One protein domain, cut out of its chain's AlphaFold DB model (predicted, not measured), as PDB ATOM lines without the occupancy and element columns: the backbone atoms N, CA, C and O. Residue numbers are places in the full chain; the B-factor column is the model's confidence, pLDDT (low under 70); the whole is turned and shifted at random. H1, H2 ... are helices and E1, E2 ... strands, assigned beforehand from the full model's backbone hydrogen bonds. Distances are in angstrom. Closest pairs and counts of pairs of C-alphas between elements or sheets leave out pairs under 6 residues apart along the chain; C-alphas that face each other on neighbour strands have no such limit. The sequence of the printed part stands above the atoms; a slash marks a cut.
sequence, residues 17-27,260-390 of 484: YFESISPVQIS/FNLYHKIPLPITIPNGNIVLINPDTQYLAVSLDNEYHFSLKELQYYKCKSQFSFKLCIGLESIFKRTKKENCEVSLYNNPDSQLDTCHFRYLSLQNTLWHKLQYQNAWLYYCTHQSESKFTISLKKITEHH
ATOM      1  N   TYR A  17      34.401 -26.350 -29.969       90.50
ATOM      2  CA  TYR A  17      35.431 -25.323 -30.042       90.50
ATOM      3  C   TYR A  17      35.205 -24.304 -28.927       90.50
ATOM      4  O   TYR A  17      34.102 -23.780 -28.779       90.50
ATOM      5  N   PHE A  18      36.249 -24.017 -28.154       91.50
ATOM      6  CA  PHE A  18      36.209 -23.050 -27.060       91.50
ATOM      7  C   PHE A  18      36.852 -21.739 -27.523       91.50
ATOM      8  O   PHE A  18      38.068 -21.567 -27.449       91.50
ATOM      9  N   GLU A  19      36.040 -20.813 -28.035       92.00
ATOM     10  CA  GLU A  19      36.513 -19.486 -28.442       92.00
ATOM     11  C   GLU A  19      36.775 -18.636 -27.195       92.00
ATOM     12  O   GLU A  19      35.848 -18.331 -26.448       92.00
ATOM     13  N   SER A  20      38.029 -18.242 -26.964       91.38
ATOM     14  CA  SER A  20      38.378 -17.340 -25.861       91.38
ATOM     15  C   SER A  20      37.771 -15.951 -26.078       91.38
ATOM     16  O   SER A  20      37.927 -15.365 -27.150       91.38
ATOM     17  N   ILE A  21      37.090 -15.432 -25.054       90.12
ATOM     18  CA  ILE A  21      36.379 -14.149 -25.096       90.12
ATOM     19  C   ILE A  21      37.142 -13.075 -24.329       90.12
ATOM     20  O   ILE A  21      37.572 -12.073 -24.897       90.12
ATOM     21  N   SER A  22      37.241 -13.249 -23.011       87.62
ATOM     22  CA  SER A  22      37.804 -12.255 -22.101       87.62
ATOM     23  C   SER A  22      38.104 -12.872 -20.735       87.62
ATOM     24  O   SER A  22      37.430 -13.829 -20.335       87.62
ATOM     25  N   PRO A  23      39.021 -12.273 -19.961       91.00
ATOM     26  CA  PRO A  23      39.122 -12.541 -18.534       91.00
ATOM     27  C   PRO A  23      37.813 -12.196 -17.817       91.00
ATOM     28  O   PRO A  23      37.111 -11.244 -18.185       91.00
ATOM     29  N   VAL A  24      37.486 -12.960 -16.781       91.19
ATOM     30  CA  VAL A  24      36.327 -12.752 -15.915       91.19
ATOM     31  C   VAL A  24      36.777 -12.720 -14.468       91.19
ATOM     32  O   VAL A  24      37.530 -13.579 -14.014       91.19
ATOM     33  N   GLN A  25      36.262 -11.727 -13.752       89.12
ATOM     34  CA  GLN A  25      36.370 -11.616 -12.307       89.12
ATOM     35  C   GLN A  25      34.986 -11.741 -11.692       89.12
ATOM     36  O   GLN A  25      33.983 -11.314 -12.281       89.12
ATOM     37  N   ILE A  26      34.935 -12.321 -10.499       90.00
ATOM     38  CA  ILE A  26      33.678 -12.549  -9.797       90.00
ATOM     39  C   ILE A  26      33.654 -11.739  -8.515       90.00
ATOM     40  O   ILE A  26      34.669 -11.613  -7.833       90.00
ATOM     41  N   SER A  27      32.478 -11.225  -8.175       88.19
ATOM     42  CA  SER A  27      32.224 -10.601  -6.887       88.19
ATOM     43  C   SER A  27      31.029 -11.242  -6.185       88.19
ATOM     44  O   SER A  27      29.965 -11.447  -6.777       88.19
ATOM     45  N   PHE A 260      39.339 -16.055 -13.835       93.06
ATOM     46  CA  PHE A 260      38.810 -17.002 -14.819       93.06
ATOM     47  C   PHE A 260      39.016 -16.512 -16.252       93.06
ATOM     48  O   PHE A 260      38.926 -15.319 -16.534       93.06
ATOM     49  N   ASN A 261      39.192 -17.448 -17.179       94.31
ATOM     50  CA  ASN A 261      39.070 -17.208 -18.611       94.31
ATOM     51  C   ASN A 261      37.698 -17.672 -19.087       94.31
ATOM     52  O   ASN A 261      37.278 -18.788 -18.779       94.31
ATOM     53  N   LEU A 262      37.002 -16.819 -19.837       94.38
ATOM     54  CA  LEU A 262      35.693 -17.134 -20.395       94.38
ATOM     55  C   LEU A 262      35.804 -17.584 -21.846       94.38
ATOM     56  O   LEU A 262      36.407 -16.901 -22.674       94.38
ATOM     57  N   TYR A 263      35.121 -18.680 -22.148       94.12
ATOM     58  CA  TYR A 263      35.055 -19.284 -23.466       94.12
ATOM     59  C   TYR A 263      33.613 -19.366 -23.960       94.12
ATOM     60  O   TYR A 263      32.705 -19.758 -23.220       94.12
ATOM     61  N   HIS A 264      33.405 -19.033 -25.231       93.75
ATOM     62  CA  HIS A 264      32.180 -19.336 -25.959       93.75
ATOM     63  C   HIS A 264      32.286 -20.752 -26.530       93.75
ATOM     64  O   HIS A 264      33.242 -21.079 -27.236       93.75
ATOM     65  N   LYS A 265      31.314 -21.604 -26.202       91.88
ATOM     66  CA  LYS A 265      31.257 -22.992 -26.659       91.88
ATOM     67  C   LYS A 265      30.568 -23.050 -28.019       91.88
ATOM     68  O   LYS A 265      29.361 -22.843 -28.110       91.88
ATOM     69  N   ILE A 266      31.325 -23.368 -29.063       91.44
ATOM     70  CA  ILE A 266      30.825 -23.498 -30.433       91.44
ATOM     71  C   ILE A 266      30.801 -24.985 -30.813       91.44
ATOM     72  O   ILE A 266      31.862 -25.608 -30.896       91.44
ATOM     73  N   PRO A 267      29.621 -25.579 -31.066       90.31
ATOM     74  CA  PRO A 267      29.520 -26.954 -31.536       90.31
ATOM     75  C   PRO A 267      30.230 -27.179 -32.867       90.31
ATOM     76  O   PRO A 267      29.971 -26.479 -33.848       90.31
ATOM     77  N   LEU A 268      31.088 -28.194 -32.906       87.88
ATOM     78  CA  LEU A 268      31.754 -28.658 -34.114       87.88
ATOM     79  C   LEU A 268      31.125 -29.968 -34.615       87.88
ATOM     80  O   LEU A 268      30.832 -30.853 -33.810       87.88
ATOM     81  N   PRO A 269      30.943 -30.121 -35.938       85.81
ATOM     82  CA  PRO A 269      30.505 -31.372 -36.557       85.81
ATOM     83  C   PRO A 269      31.391 -32.574 -36.219       85.81
ATOM     84  O   PRO A 269      32.583 -32.566 -36.513       85.81
ATOM     85  N   ILE A 270      30.784 -33.638 -35.688       83.44
ATOM     86  CA  ILE A 270      31.397 -34.963 -35.537       83.44
ATOM     87  C   ILE A 270      30.792 -35.902 -36.584       83.44
ATOM     88  O   ILE A 270      29.569 -36.034 -36.688       83.44
ATOM     89  N   THR A 271      31.643 -36.580 -37.351       77.38
ATOM     90  CA  THR A 271      31.230 -37.607 -38.315       77.38
ATOM     91  C   THR A 271      31.126 -38.971 -37.646       77.38
ATOM     92  O   THR A 271      32.109 -39.467 -37.096       77.38
ATOM     93  N   ILE A 272      29.960 -39.605 -37.739       76.38
ATOM     94  CA  ILE A 272      29.720 -40.976 -37.263       76.38
ATOM     95  C   ILE A 272      29.954 -41.960 -38.428       76.38
ATOM     96  O   ILE A 272      29.722 -41.574 -39.577       76.38
ATOM     97  N   PRO A 273      30.360 -43.229 -38.188       70.25
ATOM     98  CA  PRO A 273      30.641 -44.214 -39.244       70.25
ATOM     99  C   PRO A 273      29.566 -44.367 -40.333       70.25
ATOM    100  O   PRO A 273      29.884 -44.699 -41.469       70.25
ATOM    101  N   ASN A 274      28.302 -44.064 -40.022       67.31
ATOM    102  CA  ASN A 274      27.178 -44.153 -40.959       67.31
ATOM    103  C   ASN A 274      27.074 -42.942 -41.915       67.31
ATOM    104  O   ASN A 274      26.088 -42.821 -42.638       67.31
ATOM    105  N   GLY A 275      28.028 -42.003 -41.880       66.38
ATOM    106  CA  GLY A 275      28.035 -40.781 -42.697       66.38
ATOM    107  C   GLY A 275      27.147 -39.645 -42.169       66.38
ATOM    108  O   GLY A 275      27.199 -38.533 -42.690       66.38
ATOM    109  N   ASN A 276      26.363 -39.895 -41.117       74.19
ATOM    110  CA  ASN A 276      25.587 -38.870 -40.422       74.19
ATOM    111  C   ASN A 276      26.486 -37.971 -39.569       74.19
ATOM    112  O   ASN A 276      27.514 -38.409 -39.042       74.19
ATOM    113  N   ILE A 277      26.057 -36.721 -39.403       80.44
ATOM    114  CA  ILE A 277      26.780 -35.716 -38.631       80.44
ATOM    115  C   ILE A 277      26.022 -35.419 -37.349       80.44
ATOM    116  O   ILE A 277      24.795 -35.280 -37.329       80.44
ATOM    117  N   VAL A 278      26.781 -35.310 -36.270       86.06
ATOM    118  CA  VAL A 278      26.257 -35.019 -34.946       86.06
ATOM    119  C   VAL A 278      26.962 -33.804 -34.370       86.06
ATOM    120  O   VAL A 278      28.165 -33.624 -34.544       86.06
ATOM    121  N   LEU A 279      26.185 -32.957 -33.704       87.69
ATOM    122  CA  LEU A 279      26.679 -31.840 -32.913       87.69
ATOM    123  C   LEU A 279      26.421 -32.099 -31.440       87.69
ATOM    124  O   LEU A 279      25.346 -32.574 -31.067       87.69
ATOM    125  N   ILE A 280      27.379 -31.710 -30.609       88.94
ATOM    126  CA  ILE A 280      27.150 -31.573 -29.176       88.94
ATOM    127  C   ILE A 280      26.232 -30.371 -28.968       88.94
ATOM    128  O   ILE A 280      26.472 -29.293 -29.512       88.94
ATOM    129  N   ASN A 281      25.166 -30.563 -28.203       89.38
ATOM    130  CA  ASN A 281      24.262 -29.501 -27.800       89.38
ATOM    131  C   ASN A 281      24.604 -29.095 -26.359       89.38
ATOM    132  O   ASN A 281      24.148 -29.770 -25.437       89.38
ATOM    133  N   PRO A 282      25.429 -28.052 -26.152       88.56
ATOM    134  CA  PRO A 282      25.869 -27.674 -24.819       88.56
ATOM    135  C   PRO A 282      24.699 -27.114 -24.001       88.56
ATOM    136  O   PRO A 282      23.849 -26.390 -24.526       88.56
ATOM    137  N   ASP A 283      24.678 -27.403 -22.701       87.94
ATOM    138  CA  ASP A 283      23.590 -26.994 -21.796       87.94
ATOM    139  C   ASP A 283      23.599 -25.473 -21.531       87.94
ATOM    140  O   ASP A 283      22.585 -24.852 -21.191       87.94
ATOM    141  N   THR A 284      24.766 -24.853 -21.703       91.62
ATOM    142  CA  THR A 284      24.999 -23.405 -21.621       91.62
ATOM    143  C   THR A 284      25.878 -22.943 -22.778       91.62
ATOM    144  O   THR A 284      26.591 -23.746 -23.365       91.62
ATOM    145  N   GLN A 285      25.880 -21.653 -23.107       92.81
ATOM    146  CA  GLN A 285      26.691 -21.121 -24.212       92.81
ATOM    147  C   GLN A 285      28.131 -20.820 -23.791       92.81
ATOM    148  O   GLN A 285      29.043 -20.890 -24.610       92.81
ATOM    149  N   TYR A 286      28.352 -20.510 -22.514       94.06
ATOM    150  CA  TYR A 286      29.649 -20.061 -22.028       94.06
ATOM    151  C   TYR A 286      30.176 -20.952 -20.910       94.06
ATOM    152  O   TYR A 286      29.408 -21.423 -20.063       94.06
ATOM    153  N   LEU A 287      31.491 -21.144 -20.909       94.06
ATOM    154  CA  LEU A 287      32.242 -21.839 -19.871       94.06
ATOM    155  C   LEU A 287      33.367 -20.927 -19.389       94.06
ATOM    156  O   LEU A 287      34.140 -20.421 -20.195       94.06
ATOM    157  N   ALA A 288      33.452 -20.724 -18.084       94.62
ATOM    158  CA  ALA A 288      34.555 -20.036 -17.444       94.62
ATOM    159  C   ALA A 288      35.399 -21.045 -16.668       94.62
ATOM    160  O   ALA A 288      34.847 -21.854 -15.920       94.62
ATOM    161  N   VAL A 289      36.717 -20.980 -16.837       93.94
ATOM    162  CA  VAL A 289      37.678 -21.880 -16.183       93.94
ATOM    163  C   VAL A 289      38.769 -21.047 -15.523       93.94
ATOM    164  O   VAL A 289      39.224 -20.059 -16.106       93.94
ATOM    165  N   SER A 290      39.141 -21.390 -14.292       93.44
ATOM    166  CA  SER A 290      40.194 -20.691 -13.558       93.44
ATOM    167  C   SER A 290      41.556 -20.901 -14.212       93.44
ATOM    168  O   SER A 290      41.766 -21.866 -14.944       93.44
ATOM    169  N   LEU A 291      42.506 -20.000 -13.952       89.88
ATOM    170  CA  LEU A 291      43.841 -20.082 -14.563       89.88
ATOM    171  C   LEU A 291      44.616 -21.361 -14.190       89.88
ATOM    172  O   LEU A 291      45.447 -21.821 -14.968       89.88
ATOM    173  N   ASP A 292      44.333 -21.934 -13.022       89.81
ATOM    174  CA  ASP A 292      44.888 -23.207 -12.544       89.81
ATOM    175  C   ASP A 292      44.069 -24.439 -12.981       89.81
ATOM    176  O   ASP A 292      44.448 -25.568 -12.674       89.81
ATOM    177  N   ASN A 293      42.965 -24.245 -13.716       89.31
ATOM    178  CA  ASN A 293      41.989 -25.270 -14.103       89.31
ATOM    179  C   ASN A 293      41.350 -26.043 -12.925       89.31
ATOM    180  O   ASN A 293      40.773 -27.114 -13.131       89.31
ATOM    181  N   GLU A 294      41.424 -25.527 -11.696       90.56
ATOM    182  CA  GLU A 294      40.828 -26.162 -10.511       90.56
ATOM    183  C   GLU A 294      39.348 -25.818 -10.328       90.56
ATOM    184  O   GLU A 294      38.616 -26.559  -9.669       90.56
ATOM    185  N   TYR A 295      38.884 -24.712 -10.904       92.00
ATOM    186  CA  TYR A 295      37.528 -24.212 -10.735       92.00
ATOM    187  C   TYR A 295      36.897 -23.858 -12.072       92.00
ATOM    188  O   TYR A 295      37.553 -23.386 -12.999       92.00
ATOM    189  N   HIS A 296      35.586 -24.042 -12.164       92.94
ATOM    190  CA  HIS A 296      34.829 -23.655 -13.341       92.94
ATOM    191  C   HIS A 296      33.396 -23.264 -12.994       92.94
ATOM    192  O   HIS A 296      32.836 -23.648 -11.965       92.94
ATOM    193  N   PHE A 297      32.773 -22.517 -13.894       92.62
ATOM    194  CA  PHE A 297      31.337 -22.269 -13.880       92.62
ATOM    195  C   PHE A 297      30.842 -22.035 -15.303       92.62
ATOM    196  O   PHE A 297      31.602 -21.713 -16.212       92.62
ATOM    197  N   SER A 298      29.546 -22.212 -15.512       92.00
ATOM    198  CA  SER A 298      28.917 -22.082 -16.822       92.00
ATOM    199  C   SER A 298      27.887 -20.961 -16.805       92.00
ATOM    200  O   SER A 298      27.162 -20.806 -15.825       92.00
ATOM    201  N   LEU A 299      27.803 -20.189 -17.891       92.19
ATOM    202  CA  LEU A 299      26.830 -19.102 -18.024       92.19
ATOM    203  C   LEU A 299      25.924 -19.335 -19.226       92.19
ATOM    204  O   LEU A 299      26.381 -19.632 -20.333       92.19
ATOM    205  N   LYS A 300      24.628 -19.120 -19.014       92.69
ATOM    206  CA  LYS A 300      23.683 -18.899 -20.107       92.69
ATOM    207  C   LYS A 300      23.886 -17.508 -20.695       92.69
ATOM    208  O   LYS A 300      24.359 -16.595 -20.020       92.69
ATOM    209  N   GLU A 301      23.433 -17.322 -21.922       91.19
ATOM    210  CA  GLU A 301      23.504 -16.046 -22.635       91.19
ATOM    211  C   GLU A 301      22.951 -14.851 -21.832       91.19
ATOM    212  O   GLU A 301      23.632 -13.839 -21.661       91.19
ATOM    213  N   LEU A 302      21.784 -15.001 -21.200       91.00
ATOM    214  CA  LEU A 302      21.213 -13.959 -20.335       91.00
ATOM    215  C   LEU A 302      22.075 -13.642 -19.101       91.00
ATOM    216  O   LEU A 302      22.084 -12.504 -18.642       91.00
ATOM    217  N   GLN A 303      22.783 -14.627 -18.540       91.31
ATOM    218  CA  GLN A 303      23.684 -14.404 -17.403       91.31
ATOM    219  C   GLN A 303      24.961 -13.697 -17.864       91.31
ATOM    220  O   GLN A 303      25.404 -12.748 -17.221       91.31
ATOM    221  N   TYR A 304      25.500 -14.089 -19.020       90.88
ATOM    222  CA  TYR A 304      26.646 -13.427 -19.636       90.88
ATOM    223  C   TYR A 304      26.381 -11.940 -19.909       90.88
ATOM    224  O   TYR A 304      27.253 -11.109 -19.639       90.88
ATOM    225  N   TYR A 305      25.191 -11.581 -20.398       90.12
ATOM    226  CA  TYR A 305      24.825 -10.180 -20.646       90.12
ATOM    227  C   TYR A 305      24.603  -9.355 -19.373       90.12
ATOM    228  O   TYR A 305      24.726  -8.133 -19.420       90.12
ATOM    229  N   LYS A 306      24.324  -9.995 -18.229       90.31
ATOM    230  CA  LYS A 306      24.226  -9.310 -16.930       90.31
ATOM    231  C   LYS A 306      25.590  -8.949 -16.336       90.31
ATOM    232  O   LYS A 306      25.655  -8.056 -15.493       90.31
ATOM    233  N   CYS A 307      26.670  -9.613 -16.752       89.50
ATOM    234  CA  CYS A 307      28.014  -9.258 -16.302       89.50
ATOM    235  C   CYS A 307      28.443  -7.905 -16.894       89.50
ATOM    236  O   CYS A 307      28.279  -7.657 -18.092       89.50
ATOM    237  N   LYS A 308      29.024  -7.035 -16.065       86.81
ATOM    238  CA  LYS A 308      29.467  -5.692 -16.464       86.81
ATOM    239  C   LYS A 308      30.825  -5.769 -17.158       86.81
ATOM    240  O   LYS A 308      31.778  -6.283 -16.580       86.81
ATOM    241  N   SER A 309      30.939  -5.221 -18.363       85.12
ATOM    242  CA  SER A 309      32.236  -5.082 -19.032       85.12
ATOM    243  C   SER A 309      33.053  -3.954 -18.394       85.12
ATOM    244  O   SER A 309      32.578  -2.820 -18.331       85.12
ATOM    245  N   GLN A 310      34.262  -4.270 -17.934       78.38
ATOM    246  CA  GLN A 310      35.304  -3.300 -17.578       78.38
ATOM    247  C   GLN A 310      36.340  -3.225 -18.703       78.38
ATOM    248  O   GLN A 310      36.232  -3.954 -19.693       78.38
ATOM    249  N   PHE A 311      37.322  -2.332 -18.578       74.12
ATOM    250  CA  PHE A 311      38.334  -2.143 -19.617       74.12
ATOM    251  C   PHE A 311      39.141  -3.420 -19.918       74.12
ATOM    252  O   PHE A 311      39.357  -3.747 -21.083       74.12
ATOM    253  N   SER A 312      39.546  -4.163 -18.882       77.81
ATOM    254  CA  SER A 312      40.447  -5.323 -18.995       77.81
ATOM    255  C   SER A 312      39.801  -6.681 -18.689       77.81
ATOM    256  O   SER A 312      40.387  -7.719 -18.988       77.81
ATOM    257  N   PHE A 313      38.596  -6.706 -18.115       84.56
ATOM    258  CA  PHE A 313      37.896  -7.940 -17.744       84.56
ATOM    259  C   PHE A 313      36.379  -7.741 -17.692       84.56
ATOM    260  O   PHE A 313      35.870  -6.618 -17.705       84.56
ATOM    261  N   LYS A 314      35.629  -8.841 -17.586       88.12
ATOM    262  CA  LYS A 314      34.187  -8.809 -17.319       88.12
ATOM    263  C   LYS A 314      33.907  -9.128 -15.852       88.12
ATOM    264  O   LYS A 314      34.375 -10.140 -15.341       88.12
ATOM    265  N   LEU A 315      33.137  -8.279 -15.180       88.44
ATOM    266  CA  LEU A 315      32.744  -8.458 -13.784       88.44
ATOM    267  C   LEU A 315      31.379  -9.143 -13.696       88.44
ATOM    268  O   LEU A 315      30.362  -8.562 -14.093       88.44
ATOM    269  N   CYS A 316      31.343 -10.348 -13.141       90.25
ATOM    270  CA  CYS A 316      30.108 -11.066 -12.839       90.25
ATOM    271  C   CYS A 316      29.814 -10.992 -11.332       90.25
ATOM    272  O   CYS A 316      30.700 -11.212 -10.514       90.25
ATOM    273  N   ILE A 317      28.575 -10.668 -10.959       85.81
ATOM    274  CA  ILE A 317      28.169 -10.473  -9.557       85.81
ATOM    275  C   ILE A 317      27.145 -11.544  -9.184       85.81
ATOM    276  O   ILE A 317      26.189 -11.749  -9.935       85.81
ATOM    277  N   GLY A 318      27.325 -12.185  -8.027       76.19
ATOM    278  CA  GLY A 318      26.323 -13.088  -7.450       76.19
ATOM    279  C   GLY A 318      26.100 -14.365  -8.260       76.19
ATOM    280  O   GLY A 318      24.960 -14.762  -8.487       76.19
ATOM    281  N   LEU A 319      27.178 -14.991  -8.737       78.44
ATOM    282  CA  LEU A 319      27.080 -16.301  -9.376       78.44
ATOM    283  C   LEU A 319      26.698 -17.360  -8.333       78.44
ATOM    284  O   LEU A 319      27.310 -17.446  -7.276       78.44
ATOM    285  N   GLU A 320      25.679 -18.161  -8.637       66.19
ATOM    286  CA  GLU A 320      25.084 -19.099  -7.672       66.19
ATOM    287  C   GLU A 320      25.976 -20.316  -7.379       66.19
ATOM    288  O   GLU A 320      25.826 -20.951  -6.338       66.19
ATOM    289  N   SER A 321      26.924 -20.647  -8.263       77.25
ATOM    290  CA  SER A 321      27.772 -21.832  -8.099       77.25
ATOM    291  C   SER A 321      29.072 -21.758  -8.908       77.25
ATOM    292  O   SER A 321      29.035 -21.792 -10.141       77.25
ATOM    293  N   ILE A 322      30.216 -21.727  -8.215       86.69
ATOM    294  CA  ILE A 322      31.507 -22.177  -8.760       86.69
ATOM    295  C   ILE A 322      31.678 -23.641  -8.372       86.69
ATOM    296  O   ILE A 322      31.523 -24.001  -7.204       86.69
ATOM    297  N   PHE A 323      32.055 -24.473  -9.333       87.62
ATOM    298  CA  PHE A 323      32.347 -25.875  -9.097       87.62
ATOM    299  C   PHE A 323      33.854 -26.097  -9.063       87.62
ATOM    300  O   PHE A 323      34.588 -25.621  -9.930       87.62
ATOM    301  N   LYS A 324      34.315 -26.840  -8.056       88.62
ATOM    302  CA  LYS A 324      35.670 -27.386  -8.051       88.62
ATOM    303  C   LYS A 324      35.741 -28.548  -9.038       88.62
ATOM    304  O   LYS A 324      34.789 -29.321  -9.152       88.62
ATOM    305  N   ARG A 325      36.874 -28.688  -9.716       83.31
ATOM    306  CA  ARG A 325      37.195 -29.814 -10.587       83.31
ATOM    307  C   ARG A 325      36.992 -31.130  -9.835       83.31
ATOM    308  O   ARG A 325      37.478 -31.304  -8.714       83.31
ATOM    309  N   THR A 326      36.275 -32.071 -10.440       79.81
ATOM    310  CA  THR A 326      36.082 -33.412  -9.866       79.81
ATOM    311  C   THR A 326      36.308 -34.487 -10.921       79.81
ATOM    312  O   THR A 326      36.512 -34.195 -12.091       79.81
ATOM    313  N   LYS A 327      36.267 -35.763 -10.522       64.25
ATOM    314  CA  LYS A 327      36.323 -36.880 -11.480       64.25
ATOM    315  C   LYS A 327      35.034 -37.049 -12.298       64.25
ATOM    316  O   LYS A 327      35.046 -37.804 -13.261       64.25
ATOM    317  N   LYS A 328      33.926 -36.411 -11.899       68.88
ATOM    318  CA  LYS A 328      32.615 -36.528 -12.549       68.88
ATOM    319  C   LYS A 328      32.133 -35.139 -12.953       68.88
ATOM    320  O   LYS A 328      31.267 -34.556 -12.306       68.88
ATOM    321  N   GLU A 329      32.762 -34.602 -13.987       76.94
ATOM    322  CA  GLU A 329      32.407 -33.304 -14.561       76.94
ATOM    323  C   GLU A 329      31.265 -33.473 -15.569       76.94
ATOM    324  O   GLU A 329      30.957 -34.588 -15.998       76.94
ATOM    325  N   ASN A 330      30.610 -32.374 -15.938       81.88
ATOM    326  CA  ASN A 330      29.683 -32.408 -17.064       81.88
ATOM    327  C   ASN A 330      30.454 -32.581 -18.387       81.88
ATOM    328  O   ASN A 330      31.683 -32.444 -18.443       81.88
ATOM    329  N   CYS A 331      29.716 -32.903 -19.449       87.31
ATOM    330  CA  CYS A 331      30.257 -33.156 -20.783       87.31
ATOM    331  C   CYS A 331      31.241 -32.063 -21.225       87.31
ATOM    332  O   CYS A 331      32.374 -32.351 -21.604       87.31
ATOM    333  N   GLU A 332      30.840 -30.793 -21.150       88.75
ATOM    334  CA  GLU A 332      31.617 -29.713 -21.753       88.75
ATOM    335  C   GLU A 332      32.904 -29.410 -20.989       88.75
ATOM    336  O   GLU A 332      33.918 -29.108 -21.613       88.75
ATOM    337  N   VAL A 333      32.890 -29.513 -19.657       88.88
ATOM    338  CA  VAL A 333      34.103 -29.339 -18.845       88.88
ATOM    339  C   VAL A 333      35.046 -30.524 -19.049       88.88
ATOM    340  O   VAL A 333      36.249 -30.322 -19.210       88.88
ATOM    341  N   SER A 334      34.502 -31.743 -19.150       87.88
ATOM    342  CA  SER A 334      35.294 -32.939 -19.460       87.88
ATOM    343  C   SER A 334      36.011 -32.801 -20.805       87.88
ATOM    344  O   SER A 334      37.203 -33.085 -20.884       87.88
ATOM    345  N   LEU A 335      35.320 -32.298 -21.835       88.06
ATOM    346  CA  LEU A 335      35.887 -32.077 -23.170       88.06
ATOM    347  C   LEU A 335      36.899 -30.931 -23.217       88.06
ATOM    348  O   LEU A 335      37.845 -30.992 -24.001       88.06
ATOM    349  N   TYR A 336      36.714 -29.896 -22.394       88.81
ATOM    350  CA  TYR A 336      37.704 -28.830 -22.237       88.81
ATOM    351  C   TYR A 336      39.001 -29.369 -21.616       88.81
ATOM    352  O   TYR A 336      40.095 -29.087 -22.102       88.81
ATOM    353  N   ASN A 337      38.876 -30.174 -20.558       86.06
ATOM    354  CA  ASN A 337      40.008 -30.701 -19.798       86.06
ATOM    355  C   ASN A 337      40.722 -31.869 -20.491       86.06
ATOM    356  O   ASN A 337      41.940 -32.004 -20.376       86.06
ATOM    357  N   ASN A 338      39.968 -32.742 -21.156       84.25
ATOM    358  CA  ASN A 338      40.484 -33.882 -21.895       84.25
ATOM    359  C   ASN A 338      39.718 -34.048 -23.222       84.25
ATOM    360  O   ASN A 338      38.602 -34.582 -23.230       84.25
ATOM    361  N   PRO A 339      40.344 -33.651 -24.342       77.00
ATOM    362  CA  PRO A 339      39.809 -33.830 -25.683       77.00
ATOM    363  C   PRO A 339      39.336 -35.246 -26.031       77.00
ATOM    364  O   PRO A 339      38.357 -35.400 -26.760       77.00
ATOM    365  N   ASP A 340      39.988 -36.268 -25.479       73.31
ATOM    366  CA  ASP A 340      39.702 -37.678 -25.766       73.31
ATOM    367  C   ASP A 340      38.703 -38.297 -24.764       73.31
ATOM    368  O   ASP A 340      38.569 -39.520 -24.674       73.31
ATOM    369  N   SER A 341      38.026 -37.474 -23.953       72.50
ATOM    370  CA  SER A 341      37.067 -37.951 -22.951       72.50
ATOM    371  C   SER A 341      35.844 -38.637 -23.575       72.50
ATOM    372  O   SER A 341      35.416 -38.334 -24.689       72.50
ATOM    373  N   GLN A 342      35.275 -39.603 -22.841       66.25
ATOM    374  CA  GLN A 342      34.100 -40.347 -23.290       66.25
ATOM    375  C   GLN A 342      32.890 -39.422 -23.467       66.25
ATOM    376  O   GLN A 342      32.438 -38.751 -22.541       66.25
ATOM    377  N   LEU A 343      32.336 -39.467 -24.675       70.75
ATOM    378  CA  LEU A 343      31.221 -38.657 -25.158       70.75
ATOM    379  C   LEU A 343      29.844 -39.082 -24.606       70.75
ATOM    380  O   LEU A 343      28.845 -38.426 -24.887       70.75
ATOM    381  N   ASP A 344      29.775 -40.147 -23.805       68.19
ATOM    382  CA  ASP A 344      28.519 -40.781 -23.367       68.19
ATOM    383  C   ASP A 344      27.650 -39.889 -22.461       68.19
ATOM    384  O   ASP A 344      26.452 -40.126 -22.313       68.19
ATOM    385  N   THR A 345      28.236 -38.852 -21.853       74.06
ATOM    386  CA  THR A 345      27.524 -37.886 -20.993       74.06
ATOM    387  C   THR A 345      26.991 -36.667 -21.751       74.06
ATOM    388  O   THR A 345      26.314 -35.827 -21.161       74.06
ATOM    389  N   CYS A 346      27.300 -36.547 -23.042       84.31
ATOM    390  CA  CYS A 346      26.969 -35.383 -23.849       84.31
ATOM    391  C   CYS A 346      25.591 -35.507 -24.503       84.31
ATOM    392  O   CYS A 346      25.227 -36.547 -25.052       84.31
ATOM    393  N   HIS A 347      24.833 -34.410 -24.515       87.38
ATOM    394  CA  HIS A 347      23.606 -34.326 -25.296       87.38
ATOM    395  C   HIS A 347      23.927 -34.034 -26.760       87.38
ATOM    396  O   HIS A 347      24.655 -33.094 -27.082       87.38
ATOM    397  N   PHE A 348      23.341 -34.821 -27.658       86.56
ATOM    398  CA  PHE A 348      23.617 -34.748 -29.086       86.56
ATOM    399  C   PHE A 348      22.409 -34.290 -29.890       86.56
ATOM    400  O   PHE A 348      21.270 -34.681 -29.630       86.56
ATOM    401  N   ARG A 349      22.680 -33.511 -30.936       85.81
ATOM    402  CA  ARG A 349      21.722 -33.171 -31.984       85.81
ATOM    403  C   ARG A 349      22.204 -33.731 -33.316       85.81
ATOM    404  O   ARG A 349      23.309 -33.438 -33.765       85.81
ATOM    405  N   TYR A 350      21.340 -34.500 -33.965       83.06
ATOM    406  CA  TYR A 350      21.603 -35.089 -35.273       83.06
ATOM    407  C   TYR A 350      21.273 -34.095 -36.383       83.06
ATOM    408  O   TYR A 350      20.220 -33.450 -36.355       83.06
ATOM    409  N   LEU A 351      22.165 -33.983 -37.365       75.44
ATOM    410  CA  LEU A 351      21.983 -33.135 -38.536       75.44
ATOM    411  C   LEU A 351      22.285 -33.915 -39.817       75.44
ATOM    412  O   LEU A 351      23.262 -34.658 -39.905       75.44
ATOM    413  N   SER A 352      21.461 -33.688 -40.839       69.69
ATOM    414  CA  SER A 352      21.769 -34.071 -42.216       69.69
ATOM    415  C   SER A 352      22.255 -32.829 -42.953       69.69
ATOM    416  O   SER A 352      21.510 -31.859 -43.099       69.69
ATOM    417  N   LEU A 353      23.524 -32.818 -43.360       66.25
ATOM    418  CA  LEU A 353      24.137 -31.677 -44.039       66.25
ATOM    419  C   LEU A 353      24.223 -31.929 -45.537       66.25
ATOM    420  O   LEU A 353      24.889 -32.856 -45.985       66.25
ATOM    421  N   GLN A 354      23.576 -31.054 -46.305       61.69
ATOM    422  CA  GLN A 354      23.695 -31.009 -47.765       61.69
ATOM    423  C   GLN A 354      24.720 -29.959 -48.237       61.69
ATOM    424  O   GLN A 354      25.228 -30.065 -49.349       61.69
ATOM    425  N   ASN A 355      25.059 -28.981 -47.382       66.44
ATOM    426  CA  ASN A 355      25.895 -27.812 -47.693       66.44
ATOM    427  C   ASN A 355      27.004 -27.595 -46.641       66.44
ATOM    428  O   ASN A 355      27.024 -28.256 -45.602       66.44
ATOM    429  N   THR A 356      27.915 -26.649 -46.902       74.56
ATOM    430  CA  THR A 356      28.985 -26.254 -45.970       74.56
ATOM    431  C   THR A 356      28.447 -25.442 -44.788       74.56
ATOM    432  O   THR A 356      27.566 -24.596 -44.952       74.56
ATOM    433  N   LEU A 357      28.976 -25.696 -43.589       78.81
ATOM    434  CA  LEU A 357      28.684 -24.911 -42.386       78.81
ATOM    435  C   LEU A 357      29.737 -23.831 -42.199       78.81
ATOM    436  O   LEU A 357      30.921 -24.098 -42.384       78.81
ATOM    437  N   TRP A 358      29.295 -22.648 -41.782       81.56
ATOM    438  CA  TRP A 358      30.141 -21.490 -41.522       81.56
ATOM    439  C   TRP A 358      29.777 -20.868 -40.183       81.56
ATOM    440  O   TRP A 358      28.604 -20.615 -39.908       81.56
ATOM    441  N   HIS A 359      30.788 -20.581 -39.377       84.44
ATOM    442  CA  HIS A 359      30.646 -19.849 -38.131       84.44
ATOM    443  C   HIS A 359      31.725 -18.772 -38.062       84.44
ATOM    444  O   HIS A 359      32.918 -19.070 -38.101       84.44
ATOM    445  N   LYS A 360      31.309 -17.508 -37.989       85.25
ATOM    446  CA  LYS A 360      32.233 -16.384 -37.838       85.25
ATOM    447  C   LYS A 360      32.656 -16.285 -36.378       85.25
ATOM    448  O   LYS A 360      31.786 -16.193 -35.519       85.25
ATOM    449  N   LEU A 361      33.959 -16.249 -36.119       85.75
ATOM    450  CA  LEU A 361      34.467 -15.953 -34.782       85.75
ATOM    451  C   LEU A 361      34.170 -14.490 -34.434       85.75
ATOM    452  O   LEU A 361      34.260 -13.596 -35.282       85.75
ATOM    453  N   GLN A 362      33.764 -14.242 -33.195       81.50
ATOM    454  CA  GLN A 362      33.268 -12.937 -32.772       81.50
ATOM    455  C   GLN A 362      34.406 -11.921 -32.623       81.50
ATOM    456  O   GLN A 362      34.242 -10.751 -32.981       81.50
ATOM    457  N   TYR A 363      35.558 -12.365 -32.118       74.75
ATOM    458  CA  TYR A 363      36.681 -11.486 -31.759       74.75
ATOM    459  C   TYR A 363      37.858 -11.565 -32.732       74.75
ATOM    460  O   TYR A 363      38.834 -10.827 -32.604       74.75
ATOM    461  N   GLN A 364      37.765 -12.442 -33.728       79.94
ATOM    462  CA  GLN A 364      38.793 -12.647 -34.739       79.94
ATOM    463  C   GLN A 364      38.169 -12.489 -36.119       79.94
ATOM    464  O   GLN A 364      37.038 -12.908 -36.358       79.94
ATOM    465  N   ASN A 365      38.911 -11.932 -37.077       81.50
ATOM    466  CA  ASN A 365      38.483 -11.935 -38.476       81.50
ATOM    467  C   ASN A 365      38.744 -13.309 -39.118       81.50
ATOM    468  O   ASN A 365      39.471 -13.427 -40.104       81.50
ATOM    469  N   ALA A 366      38.190 -14.349 -38.504       84.81
ATOM    470  CA  ALA A 366      38.381 -15.743 -38.850       84.81
ATOM    471  C   ALA A 366      37.032 -16.469 -38.839       84.81
ATOM    472  O   ALA A 366      36.067 -16.039 -38.202       84.81
ATOM    473  N   TRP A 367      36.969 -17.563 -39.589       85.81
ATOM    474  CA  TRP A 367      35.767 -18.366 -39.743       85.81
ATOM    475  C   TRP A 367      36.106 -19.824 -39.496       85.81
ATOM    476  O   TRP A 367      37.078 -20.344 -40.046       85.81
ATOM    477  N   LEU A 368      35.272 -20.483 -38.705       87.31
ATOM    478  CA  LEU A 368      35.220 -21.931 -38.657       87.31
ATOM    479  C   LEU A 368      34.320 -22.391 -39.796       87.31
ATOM    480  O   LEU A 368      33.225 -21.854 -39.987       87.31
ATOM    481  N   TYR A 369      34.778 -23.381 -40.548       84.94
ATOM    482  CA  TYR A 369      33.956 -24.001 -41.570       84.94
ATOM    483  C   TYR A 369      34.066 -25.516 -41.512       84.94
ATOM    484  O   TYR A 369      35.084 -26.068 -41.098       84.94
ATOM    485  N   TYR A 370      32.999 -26.178 -41.942       81.75
ATOM    486  CA  TYR A 370      32.963 -27.622 -42.104       81.75
ATOM    487  C   TYR A 370      32.353 -27.976 -43.457       81.75
ATOM    488  O   TYR A 370      31.327 -27.421 -43.866       81.75
ATOM    489  N   CYS A 371      32.982 -28.924 -44.144       75.12
ATOM    490  CA  CYS A 371      32.555 -29.430 -45.438       75.12
ATOM    491  C   CYS A 371      32.706 -30.955 -45.483       75.12
ATOM    492  O   CYS A 371      33.658 -31.507 -44.938       75.12
ATOM    493  N   THR A 372      31.784 -31.641 -46.155       69.81
ATOM    494  CA  THR A 372      31.915 -33.080 -46.427       69.81
ATOM    495  C   THR A 372      32.877 -33.309 -47.596       69.81
ATOM    496  O   THR A 372      32.998 -32.443 -48.467       69.81
ATOM    497  N   HIS A 373      33.515 -34.482 -47.682       62.97
ATOM    498  CA  HIS A 373      34.490 -34.811 -48.739       62.97
ATOM    499  C   HIS A 373      33.992 -34.553 -50.182       62.97
ATOM    500  O   HIS A 373      34.774 -34.165 -51.048       62.97
ATOM    501  N   GLN A 374      32.687 -34.695 -50.459       54.47
ATOM    502  CA  GLN A 374      32.111 -34.370 -51.777       54.47
ATOM    503  C   GLN A 374      32.102 -32.860 -52.090       54.47
ATOM    504  O   GLN A 374      32.142 -32.467 -53.256       54.47
ATOM    505  N   SER A 375      32.056 -32.006 -51.066       52.72
ATOM    506  CA  SER A 375      32.045 -30.539 -51.183       52.72
ATOM    507  C   SER A 375      33.435 -29.900 -51.061       52.72
ATOM    508  O   SER A 375      33.657 -28.813 -51.592       52.72
ATOM    509  N   GLU A 376      34.393 -30.594 -50.444       53.50
ATOM    510  CA  GLU A 376      35.777 -30.152 -50.226       53.50
ATOM    511  C   GLU A 376      36.562 -29.973 -51.544       53.50
ATOM    512  O   GLU A 376      37.284 -28.987 -51.737       53.50
ATOM    513  N   SER A 377      36.337 -30.871 -52.512       48.09
ATOM    514  CA  SER A 377      36.928 -30.803 -53.858       48.09
ATOM    515  C   SER A 377      36.399 -29.617 -54.675       48.09
ATOM    516  O   SER A 377      37.181 -28.922 -55.321       48.09
ATOM    517  N   LYS A 378      35.097 -29.301 -54.590       51.09
ATOM    518  CA  LYS A 378      34.514 -28.083 -55.191       51.09
ATOM    519  C   LYS A 378      35.004 -26.812 -54.495       51.09
ATOM    520  O   LYS A 378      35.288 -25.823 -55.165       51.09
ATOM    521  N   PHE A 379      35.134 -26.839 -53.170       52.38
ATOM    522  CA  PHE A 379      35.479 -25.669 -52.368       52.38
ATOM    523  C   PHE A 379      36.940 -25.230 -52.535       52.38
ATOM    524  O   PHE A 379      37.198 -24.045 -52.736       52.38
ATOM    525  N   THR A 380      37.887 -26.171 -52.563       51.97
ATOM    526  CA  THR A 380      39.314 -25.872 -52.797       51.97
ATOM    527  C   THR A 380      39.543 -25.256 -54.186       51.97
ATOM    528  O   THR A 380      40.380 -24.367 -54.355       51.97
ATOM    529  N   ILE A 381      38.747 -25.675 -55.181       48.75
ATOM    530  CA  ILE A 381      38.749 -25.119 -56.543       48.75
ATOM    531  C   ILE A 381      38.091 -23.727 -56.573       48.75
ATOM    532  O   ILE A 381      38.596 -22.831 -57.250       48.75
ATOM    533  N   SER A 382      37.002 -23.510 -55.828       52.31
ATOM    534  CA  SER A 382      36.327 -22.208 -55.726       52.31
ATOM    535  C   SER A 382      37.137 -21.164 -54.956       52.31
ATOM    536  O   SER A 382      37.157 -20.019 -55.384       52.31
ATOM    537  N   LEU A 383      37.845 -21.525 -53.881       50.38
ATOM    538  CA  LEU A 383      38.738 -20.608 -53.159       50.38
ATOM    539  C   LEU A 383      39.912 -20.171 -54.033       50.38
ATOM    540  O   LEU A 383      40.149 -18.973 -54.128       50.38
ATOM    541  N   LYS A 384      40.561 -21.113 -54.741       47.81
ATOM    542  CA  LYS A 384      41.602 -20.795 -55.735       47.81
ATOM    543  C   LYS A 384      41.075 -19.876 -56.840       47.81
ATOM    544  O   LYS A 384      41.702 -18.862 -57.125       47.81
ATOM    545  N   LYS A 385      39.882 -20.156 -57.386       43.69
ATOM    546  CA  LYS A 385      39.224 -19.290 -58.382       43.69
ATOM    547  C   LYS A 385      38.816 -17.923 -57.831       43.69
ATOM    548  O   LYS A 385      38.903 -16.947 -58.558       43.69
ATOM    549  N   ILE A 386      38.383 -17.817 -56.577       45.59
ATOM    550  CA  ILE A 386      38.042 -16.530 -55.948       45.59
ATOM    551  C   ILE A 386      39.314 -15.708 -55.712       45.59
ATOM    552  O   ILE A 386      39.297 -14.510 -55.963       45.59
ATOM    553  N   THR A 387      40.431 -16.331 -55.322       43.62
ATOM    554  CA  THR A 387      41.728 -15.642 -55.201       43.62
ATOM    555  C   THR A 387      42.377 -15.298 -56.546       43.62
ATOM    556  O   THR A 387      43.122 -14.329 -56.604       43.62
ATOM    557  N   GLU A 388      42.089 -16.038 -57.623       42.59
ATOM    558  CA  GLU A 388      42.610 -15.768 -58.979       42.59
ATOM    559  C   GLU A 388      41.709 -14.830 -59.810       42.59
ATOM    560  O   GLU A 388      42.196 -14.173 -60.725       42.59
ATOM    561  N   HIS A 389      40.403 -14.752 -59.518       37.72
ATOM    562  CA  HIS A 389      39.428 -13.977 -60.306       37.72
ATOM    563  C   HIS A 389      38.883 -12.734 -59.592       37.72
ATOM    564  O   HIS A 389      38.287 -11.869 -60.233       37.72
ATOM    565  N   HIS A 390      39.125 -12.599 -58.288       37.59
ATOM    566  CA  HIS A 390      39.055 -11.311 -57.616       37.59
ATOM    567  C   HIS A 390      40.476 -10.796 -57.383       37.59
ATOM    568  O   HIS A 390      40.982 -10.819 -56.263       37.59
TER     569      HIS A 390
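What this domain is: This is residues 17 to 27 and 260 to 390 of the 484 residues of the protein "Envelope fusion protein" of Aphis craccivora (UniProt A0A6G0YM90). What does the domain look like? A strongly twisted sheet of five strands, curled like part of a barrel, makes one end, with the short helices H1 and H2 on it; beyond it come two small two-stranded sheets, E3 with E7 and the hairpin E8 and E9, then the helix H3, whose residues 380 to 389 stick out with residue 390. What is it made of? The printed part has 142 residues, with three named helices and nine named strands in the order E1 E2 E3 E4 E5 H1 E6 H2 E7 E8 E9 H3, class mixed; the large sheet, also mixed, runs E5 E4 E2 E1 E6, and the two small ones are antiparallel. How is it spread? It is loose, with a radius of gyration of the C-alphas of 18.1 A and spans of 53 by 38 by 26 A.

Where its parts are: Where do the first elements lie? E1, residues 17 to 27, begins at C-alpha 17 (35.431, -25.323, -30.042), measures 27.6 A and bends by 65 degrees at residue 21. E2, residues 260 to 267, measures 21.6 A; E3 is 277 to 280, E4 286 to 290 and E5 295 to 299. What follows? H1 is 301 to 306, E6 314 to 317, H2 331 to 337, E7 348 to 351, E8 357 to 360 and E9 367 to 370. H3, residues 373 to 389, measures 24.3 A and ends at C-alpha 389 (39.428, -13.977, -60.306).

How they stand to each other: How is the large sheet paired? E1 is antiparallel to E2, with N 19 and O 264 2.9 A apart, and parallel to E6, with N 25 and O 314 2.9 A apart. E4 is antiparallel to E2, N 263 to O 287 being 2.8 A, and to E5, its hairpin partner, N 288 to O 297 being 2.8 A. How do the small sheets pair? N 349 and O 279 of E7 and E3 are 2.8 A apart, as are N 359 and O 368 of E8 and E9. Where are the helices? H1 is on the large sheet at a height of 7.2 A, its Lys 306 and Cys 316 of E6 having C-alphas 7.4 A apart; H2 is on it at 8.6 A, the C-alphas of Val 333 and Leu 287 of E4 being 7.8 A apart. H3 is not on it; 10 of its 13 O i to N i+4 pairs are within hydrogen-bond range, while in H1 and H2 every such pair is.

The domain as a whole: How large is it, and where is it cut? The C-alphas farthest apart, of Glu 320 and His 389, are 54.8 A apart. Residues 28 to 259 are not printed, and C-alphas 27 and 260 are 12.1 A apart across the cut. Where is the model weak? The link E6 to H2 is long, and 30 residues are under pLDDT 70, among them 372 to 390.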